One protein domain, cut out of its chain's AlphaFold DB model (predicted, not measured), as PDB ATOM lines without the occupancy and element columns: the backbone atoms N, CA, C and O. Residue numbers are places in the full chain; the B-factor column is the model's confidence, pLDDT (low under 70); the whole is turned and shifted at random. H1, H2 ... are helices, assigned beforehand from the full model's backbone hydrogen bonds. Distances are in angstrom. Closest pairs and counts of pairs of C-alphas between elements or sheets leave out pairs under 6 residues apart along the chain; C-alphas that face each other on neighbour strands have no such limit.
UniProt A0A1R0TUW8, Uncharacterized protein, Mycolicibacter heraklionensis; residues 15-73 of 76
ATOM      1  N   LEU A  15      -9.002   6.960  31.951       96.69
ATOM      2  CA  LEU A  15     -10.188   6.456  31.260       96.69
ATOM      3  C   LEU A  15      -9.845   5.834  29.902       96.69
ATOM      4  O   LEU A  15     -10.352   4.763  29.580       96.69
ATOM      5  N   GLN A  16      -8.976   6.478  29.120       96.19
ATOM      6  CA  GLN A  16      -8.557   5.968  27.812       96.19
ATOM      7  C   GLN A  16      -7.834   4.623  27.941       96.19
ATOM      8  O   GLN A  16      -8.170   3.691  27.214       96.19
ATOM      9  N   TRP A  17      -6.935   4.481  28.917       96.31
ATOM     10  CA  TRP A  17      -6.263   3.209  29.194       96.31
ATOM     11  C   TRP A  17      -7.228   2.096  29.618       96.31
ATOM     12  O   TRP A  17      -7.072   0.947  29.207       96.31
ATOM     13  N   ARG A  18      -8.257   2.412  30.418       96.75
ATOM     14  CA  ARG A  18      -9.289   1.431  30.811       96.75
ATOM     15  C   ARG A  18     -10.111   0.972  29.613       96.75
ATOM     16  O   ARG A  18     -10.373  -0.223  29.493       96.75
ATOM     17  N   SER A  19     -10.499   1.905  28.746       97.12
ATOM     18  CA  SER A  19     -11.231   1.601  27.514       97.12
ATOM     19  C   SER A  19     -10.415   0.709  26.581       97.12
ATOM     20  O   SER A  19     -10.933  -0.277  26.067       97.12
ATOM     21  N   GLU A  20      -9.127   1.004  26.415       96.00
ATOM     22  CA  GLU A  20      -8.212   0.207  25.593       96.00
ATOM     23  C   GLU A  20      -8.015  -1.203  26.147       96.00
ATOM     24  O   GLU A  20      -8.225  -2.173  25.424       96.00
ATOM     25  N   LEU A  21      -7.745  -1.338  27.449       96.06
ATOM     26  CA  LEU A  21      -7.664  -2.646  28.098       96.06
ATOM     27  C   LEU A  21      -8.968  -3.449  27.938       96.06
ATOM     28  O   LEU A  21      -8.928  -4.663  27.744       96.06
ATOM     29  N   GLY A  22     -10.127  -2.788  28.018       97.31
ATOM     30  CA  GLY A  22     -11.429  -3.408  27.761       97.31
ATOM     31  C   GLY A  22     -11.577  -3.908  26.320       97.31
ATOM     32  O   GLY A  22     -12.073  -5.017  26.106       97.31
ATOM     33  N   GLY A  23     -11.093  -3.136  25.346       97.44
ATOM     34  CA  GLY A  23     -11.034  -3.531  23.938       97.44
ATOM     35  C   GLY A  23     -10.150  -4.758  23.712       97.44
ATOM     36  O   GLY A  23     -10.613  -5.735  23.127       97.44
ATOM     37  N   LEU A  24      -8.929  -4.754  24.254       95.38
ATOM     38  CA  LEU A  24      -7.982  -5.874  24.150       95.38
ATOM     39  C   LEU A  24      -8.555  -7.162  24.762       95.38
ATOM     40  O   LEU A  24      -8.506  -8.230  24.156       95.38
ATOM     41  N   LYS A  25      -9.196  -7.059  25.933       94.38
ATOM     42  CA  LYS A  25      -9.876  -8.201  26.565       94.38
ATOM     43  C   LYS A  25     -11.048  -8.721  25.737       94.38
ATOM     44  O   LYS A  25     -11.244  -9.929  25.660       94.38
ATOM     45  N   SER A  26     -11.814  -7.832  25.106       96.69
ATOM     46  CA  SER A  26     -12.933  -8.221  24.233       96.69
ATOM     47  C   SER A  26     -12.459  -8.949  22.971       96.69
ATOM     48  O   SER A  26     -13.203  -9.746  22.410       96.69
ATOM     49  N   GLN A  27     -11.211  -8.722  22.556       95.94
ATOM     50  CA  GLN A  27     -10.546  -9.450  21.472       95.94
ATOM     51  C   GLN A  27      -9.964 -10.804  21.923       95.94
ATOM     52  O   GLN A  27      -9.404 -11.529  21.107       95.94
ATOM     53  N   GLY A  28     -10.095 -11.161  23.205       96.44
ATOM     54  CA  GLY A  28      -9.570 -12.407  23.764       96.44
ATOM     55  C   GLY A  28      -8.078 -12.370  24.102       96.44
ATOM     56  O   GLY A  28      -7.505 -13.422  24.381       96.44
ATOM     57  N   LEU A  29      -7.440 -11.192  24.097       96.31
ATOM     58  CA  LEU A  29      -6.027 -11.071  24.454       96.31
ATOM     59  C   LEU A  29      -5.816 -11.354  25.946       96.31
ATOM     60  O   LEU A  29      -6.534 -10.849  26.818       96.31
ATOM     61  N   GLY A  30      -4.827 -12.206  26.218       92.31
ATOM     62  CA  GLY A  30      -4.487 -12.701  27.548       92.31
ATOM     63  C   GLY A  30      -3.552 -11.779  28.325       92.31
ATOM     64  O   GLY A  30      -3.158 -10.711  27.865       92.31
ATOM     65  N   GLU A  31      -3.183 -12.196  29.536       90.69
ATOM     66  CA  GLU A  31      -2.327 -11.387  30.416       90.69
ATOM     67  C   GLU A  31      -0.882 -11.255  29.927       90.69
ATOM     68  O   GLU A  31      -0.225 -10.273  30.272       90.69
ATOM     69  N   ASP A  32      -0.419 -12.206  29.117       92.88
ATOM     70  CA  ASP A  32       0.926 -12.221  28.536       92.88
ATOM     71  C   ASP A  32       1.060 -11.325  27.299       92.88
ATOM     72  O   ASP A  32       2.181 -11.050  26.862       92.88
ATOM     73  N   ASP A  33      -0.064 -10.847  26.748       93.75
ATOM     74  CA  ASP A  33      -0.045  -9.953  25.598       93.75
ATOM     75  C   ASP A  33       0.671  -8.632  25.958       93.75
ATOM     76  O   ASP A  33       0.340  -8.005  26.975       93.75
ATOM     77  N   PRO A  34       1.650  -8.180  25.151       93.31
ATOM     78  CA  PRO A  34       2.406  -6.963  25.433       93.31
ATOM     79  C   PRO A  34       1.521  -5.728  25.638       93.31
ATOM     80  O   PRO A  34       1.744  -4.966  26.576       93.31
ATOM     81  N   GLN A  35       0.465  -5.559  24.838       92.06
ATOM     82  CA  GLN A  35      -0.417  -4.394  24.927       92.06
ATOM     83  C   GLN A  35      -1.249  -4.425  26.212       92.06
ATOM     84  O   GLN A  35      -1.485  -3.392  26.847       92.06
ATOM     85  N   VAL A  36      -1.667  -5.620  26.638       95.06
ATOM     86  CA  VAL A  36      -2.370  -5.818  27.912       95.06
ATOM     87  C   VAL A  36      -1.457  -5.486  29.094       95.06
ATOM     88  O   VAL A  36      -1.900  -4.838  30.051       95.06
ATOM     89  N   ARG A  37      -0.183  -5.890  29.036       94.62
ATOM     90  CA  ARG A  37       0.825  -5.566  30.059       94.62
ATOM     91  C   ARG A  37       1.071  -4.064  30.148       94.62
ATOM     92  O   ARG A  37       1.040  -3.525  31.255       94.62
ATOM     93  N   ASP A  38       1.218  -3.391  29.012       93.06
ATOM     94  CA  ASP A  38       1.440  -1.943  28.949       93.06
ATOM     95  C   ASP A  38       0.251  -1.164  29.521       93.06
ATOM     96  O   ASP A  38       0.423  -0.307  30.392       93.06
ATOM     97  N   CYS A  39      -0.978  -1.529  29.134       94.81
ATOM     98  CA  CYS A  39      -2.188  -0.923  29.693       94.81
ATOM     99  C   CYS A  39      -2.245  -1.076  31.218       94.81
ATOM    100  O   CYS A  39      -2.593  -0.138  31.935       94.81
ATOM    101  N   ARG A  40      -1.901  -2.255  31.749       94.94
ATOM    102  CA  ARG A  40      -1.902  -2.490  33.200       94.94
ATOM    103  C   ARG A  40      -0.821  -1.704  33.921       94.94
ATOM    104  O   ARG A  40      -1.112  -1.142  34.978       94.94
ATOM    105  N   ALA A  41       0.385  -1.643  33.364       94.62
ATOM    106  CA  ALA A  41       1.463  -0.828  33.907       94.62
ATOM    107  C   ALA A  41       1.046   0.652  33.965       94.62
ATOM    108  O   ALA A  41       1.201   1.303  35.001       94.62
ATOM    109  N   ALA A  42       0.412   1.159  32.904       95.44
ATOM    110  CA  ALA A  42      -0.109   2.517  32.873       95.44
ATOM    111  C   ALA A  42      -1.214   2.760  33.913       95.44
ATOM    112  O   ALA A  42      -1.192   3.761  34.630       95.44
ATOM    113  N   LEU A  43      -2.157   1.829  34.063       96.00
ATOM    114  CA  LEU A  43      -3.218   1.941  35.068       96.00
ATOM    115  C   LEU A  43      -2.690   1.871  36.505       96.00
ATOM    116  O   LEU A  43      -3.203   2.570  37.382       96.00
ATOM    117  N   ALA A  44      -1.650   1.073  36.761       95.69
ATOM    118  CA  ALA A  44      -0.981   1.047  38.057       95.69
ATOM    119  C   ALA A  44      -0.372   2.419  38.393       95.69
ATOM    120  O   ALA A  44      -0.577   2.921  39.500       95.69
ATOM    121  N   TYR A  45       0.281   3.065  37.421       95.44
ATOM    122  CA  TYR A  45       0.770   4.436  37.568       95.44
ATOM    123  C   TYR A  45      -0.360   5.416  37.914       95.44
ATOM    124  O   TYR A  45      -0.255   6.146  38.898       95.44
ATOM    125  N   TRP A  46      -1.463   5.413  37.157       96.12
ATOM    126  CA  TRP A  46      -2.590   6.324  37.397       96.12
ATOM    127  C   TRP A  46      -3.228   6.127  38.774       96.12
ATOM    128  O   TRP A  46      -3.634   7.101  39.412       96.12
ATOM    129  N   ARG A  47      -3.279   4.885  39.267       95.12
ATOM    130  CA  ARG A  47      -3.755   4.582  40.621       95.12
ATOM    131  C   ARG A  47      -2.856   5.199  41.690       95.12
ATOM    132  O   ARG A  47      -3.373   5.832  42.605       95.12
ATOM    133  N   VAL A  48      -1.539   5.034  41.572       94.75
ATOM    134  CA  VAL A  48      -0.571   5.614  42.517       94.75
ATOM    135  C   VAL A  48      -0.593   7.138  42.443       94.75
ATOM    136  O   VAL A  48      -0.631   7.799  43.478       94.75
ATOM    137  N   ARG A  49      -0.649   7.706  41.235       93.75
ATOM    138  CA  ARG A  49      -0.683   9.155  41.034       93.75
ATOM    139  C   ARG A  49      -1.872   9.819  41.724       93.75
ATOM    140  O   ARG A  49      -1.663  10.810  42.407       93.75
ATOM    141  N   LYS A  50      -3.078   9.248  41.628       94.25
ATOM    142  CA  LYS A  50      -4.259   9.775  42.339       94.25
ATOM    143  C   LYS A  50      -4.025   9.876  43.850       94.25
ATOM    144  O   LYS A  50      -4.313  10.907  44.441       94.25
ATOM    145  N   VAL A  51      -3.446   8.837  44.456       94.44
ATOM    146  CA  VAL A  51      -3.127   8.836  45.894       94.44
ATOM    147  C   VAL A  51      -2.063   9.883  46.222       94.44
ATOM    148  O   VAL A  51      -2.198  10.596  47.211       94.44
ATOM    149  N   ILE A  52      -1.021  10.006  45.389       91.88
ATOM    150  CA  ILE A  52       0.010  11.041  45.548       91.88
ATOM    151  C   ILE A  52      -0.619  12.432  45.492       91.88
ATOM    152  O   ILE A  52      -0.334  13.244  46.365       91.88
ATOM    153  N   ASP A  53      -1.493  12.698  44.524       92.50
ATOM    154  CA  ASP A  53      -2.144  13.998  44.361       92.50
ATOM    155  C   ASP A  53      -3.006  14.364  45.596       92.50
ATOM    156  O   ASP A  53      -3.034  15.522  46.005       92.50
ATOM    157  N   GLU A  54      -3.638  13.389  46.265       93.75
ATOM    158  CA  GLU A  54      -4.427  13.591  47.501       93.75
ATOM    159  C   GLU A  54      -3.581  13.928  48.750       93.75
ATOM    160  O   GLU A  54      -4.061  14.559  49.711       93.75
ATOM    161  N   VAL A  55      -2.321  13.486  48.766       91.06
ATOM    162  CA  VAL A  55      -1.384  13.688  49.886       91.06
ATOM    163  C   VAL A  55      -0.254  14.663  49.562       91.06
ATOM    164  O   VAL A  55       0.555  14.977  50.440       91.06
ATOM    165  N   ALA A  56      -0.202  15.174  48.333       85.31
ATOM    166  CA  ALA A  56       0.789  16.137  47.889       85.31
ATOM    167  C   ALA A  56       0.785  17.361  48.819       85.31
ATOM    168  O   ALA A  56      -0.263  17.887  49.195       85.31
ATOM    169  N   GLY A  57       1.973  17.780  49.256       89.00
ATOM    170  CA  GLY A  57       2.144  18.867  50.227       89.00
ATOM    171  C   GLY A  57       1.969  18.474  51.702       89.00
ATOM    172  O   GLY A  57       2.296  19.277  52.568       89.00
ATOM    173  N   LYS A  58       1.514  17.250  52.013       92.62
ATOM    174  CA  LYS A  58       1.484  16.709  53.390       92.62
ATOM    175  C   LYS A  58       2.712  15.859  53.722       92.62
ATOM    176  O   LYS A  58       2.983  15.603  54.892       92.62
ATOM    177  N   LEU A  59       3.440  15.400  52.703       89.31
ATOM    178  CA  LEU A  59       4.678  14.647  52.877       89.31
ATOM    179  C   LEU A  59       5.822  15.587  53.260       89.31
ATOM    180  O   LEU A  59       6.047  16.608  52.611       89.31
ATOM    181  N   SER A  60       6.571  15.213  54.297       93.56
ATOM    182  CA  SER A  60       7.863  15.835  54.580       93.56
ATOM    183  C   SER A  60       8.897  15.410  53.524       93.56
ATOM    184  O   SER A  60       8.737  14.346  52.918       93.56
ATOM    185  N   PRO A  61       9.988  16.173  53.329       92.44
ATOM    186  CA  PRO A  61      11.059  15.789  52.406       92.44
ATOM    187  C   PRO A  61      11.599  14.373  52.665       92.44
ATOM    188  O   PRO A  61      11.657  13.559  51.750       92.44
ATOM    189  N   ALA A  62      11.850  14.021  53.932       93.88
ATOM    190  CA  ALA A  62      12.300  12.678  54.312       93.88
ATOM    191  C   ALA A  62      11.279  11.572  53.970       93.88
ATOM    192  O   ALA A  62      11.660  10.447  53.658       93.88
ATOM    193  N   GLY A  63       9.977  11.880  54.009       91.50
ATOM    194  CA  GLY A  63       8.927  10.953  53.585       91.50
ATOM    195  C   GLY A  63       8.931  10.705  52.073       91.50
ATOM    196  O   GLY A  63       8.711   9.574  51.641       91.50
ATOM    197  N   VAL A  64       9.225  11.735  51.272       92.19
ATOM    198  CA  VAL A  64       9.395  11.602  49.813       92.19
ATOM    199  C   VAL A  64      10.610  10.733  49.487       92.19
ATOM    200  O   VAL A  64      10.510   9.839  48.641       92.19
ATOM    201  N   ASP A  65      11.725  10.936  50.190       93.00
ATOM    202  CA  ASP A  65      12.946  10.145  50.001       93.00
ATOM    203  C   ASP A  65      12.715   8.668  50.342       93.00
ATOM    204  O   ASP A  65      13.065   7.783  49.559       93.00
ATOM    205  N   ALA A  66      12.053   8.386  51.470       92.88
ATOM    206  CA  ALA A  66      11.712   7.024  51.872       92.88
ATOM    207  C   ALA A  66      10.779   6.329  50.863       92.88
ATOM    208  O   ALA A  66      11.001   5.167  50.516       92.88
ATOM    209  N   LEU A  67       9.768   7.037  50.347       91.44
ATOM    210  CA  LEU A  67       8.863   6.502  49.325       91.44
ATOM    211  C   LEU A  67       9.606   6.209  48.013       91.44
ATOM    212  O   LEU A  67       9.409   5.156  47.408       91.44
ATOM    213  N   THR A  68      10.494   7.111  47.595       92.88
ATOM    214  CA  THR A  68      11.344   6.920  46.411       92.88
ATOM    215  C   THR A  68      12.235   5.691  46.579       92.88
ATOM    216  O   THR A  68      12.292   4.839  45.693       92.88
ATOM    217  N   ALA A  69      12.871   5.550  47.744       94.50
ATOM    218  CA  ALA A  69      13.702   4.402  48.073       94.50
ATOM    219  C   ALA A  69      12.911   3.081  48.042       94.50
ATOM    220  O   ALA A  69      13.405   2.071  47.538       94.50
ATOM    221  N   GLN A  70      11.667   3.084  48.526       93.12
ATOM    222  CA  GLN A  70      10.785   1.919  48.470       93.12
ATOM    223  C   GLN A  70      10.411   1.540  47.032       93.12
ATOM    224  O   GLN A  70      10.491   0.368  46.675       93.12
ATOM    225  N   LEU A  71      10.049   2.514  46.191       91.19
ATOM    226  CA  LEU A  71       9.689   2.270  44.788       91.19
ATOM    227  C   LEU A  71      10.874   1.771  43.950       91.19
ATOM    228  O   LEU A  71      10.685   0.966  43.041       91.19
ATOM    229  N   LEU A  72      12.091   2.212  44.273       93.62
ATOM    230  CA  LEU A  72      13.327   1.734  43.649       93.62
ATOM    231  C   LEU A  72      13.796   0.374  44.196       93.62
ATOM    232  O   LEU A  72      14.772  -0.177  43.691       93.62
ATOM    233  N   GLY A  73      13.141  -0.166  45.230       92.00
ATOM    234  CA  GLY A  73      13.543  -1.415  45.882       92.00
ATOM    235  C   GLY A  73      14.849  -1.313  46.676       92.00
ATOM    236  O   GLY A  73      15.485  -2.330  46.943       92.00
TER     237      GLY A  73
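Overview. This is residues 15 to 73 of the 76 residues of an uncharacterized protein of Mycolicibacter heraklionensis (UniProt A0A1R0TUW8). The model is a flat zigzag of three helices, drawn like a Z: the long helix H2 is the diagonal, H1 folds back along the first part of H2 on one side, and H3 turns back from the far end of H2 on the other side, with a gap between H3 and H2. H1 and H2 make a helical hairpin, while H3 touches no helix, and its residues 68 to 71 stick out free together with residues 72 and 73. The printed part has 59 residues with three named helices in the order H1, H2, H3 and no named strand; the class is all helix. The whole is only just loose, close to extended, with a radius of gyration of the C-alphas of 15.4 A, and the C-alphas span 46 by 24 by 9 A.

Along the chain. H1 comes first, residues 15 to 26, 16.5 A from first to last C-alpha; it begins at C-alpha 15 at (-10.188, 6.456, 31.260). H2, residues 34 to 55, is the longest helix, 32.2 A from C-alpha 34 at (2.406, -6.963, 25.433) to C-alpha 55 at (-1.384, 13.688, 49.886). H3, residues 61 to 71, is 15.6 A long and ends at C-alpha 71 at (9.689, 2.270, 44.788).

Arrangement. H1 and H2 touch, with 12 pairs of C-alphas within 8 A. Their closest C-alphas are those of Trp 17 and Cys 39, 5.8 A apart. H2 touches H1 with residues 35 to 43 alone. The two helices run opposite ways at a shallow tilt of 30 degrees, a helical hairpin, and their centres are 13.6 A apart. Residues 47 to 55 of H2 stand free. H3 is apart from H2, though it follows it in the chain, and H1 and H3 are apart too. In H1 and H3 every O i to N i+4 pair is within hydrogen-bond range; in H2 17 of 18 are.

Size, cuts and confidence. The two C-alphas farthest apart in the domain are those of Gln 27 and Ala 62, 45.7 A, and the first and last printed C-alphas, those of Leu 15 and Gly 73, are 29.0 A apart. The link from H1 to H2 is short, with 7 residues, and the link from H2 to H3 is tight, with 5; no link is long. The printed part has no cut. The mean pLDDT of the printed part is 93.9, and no printed residue is under 70.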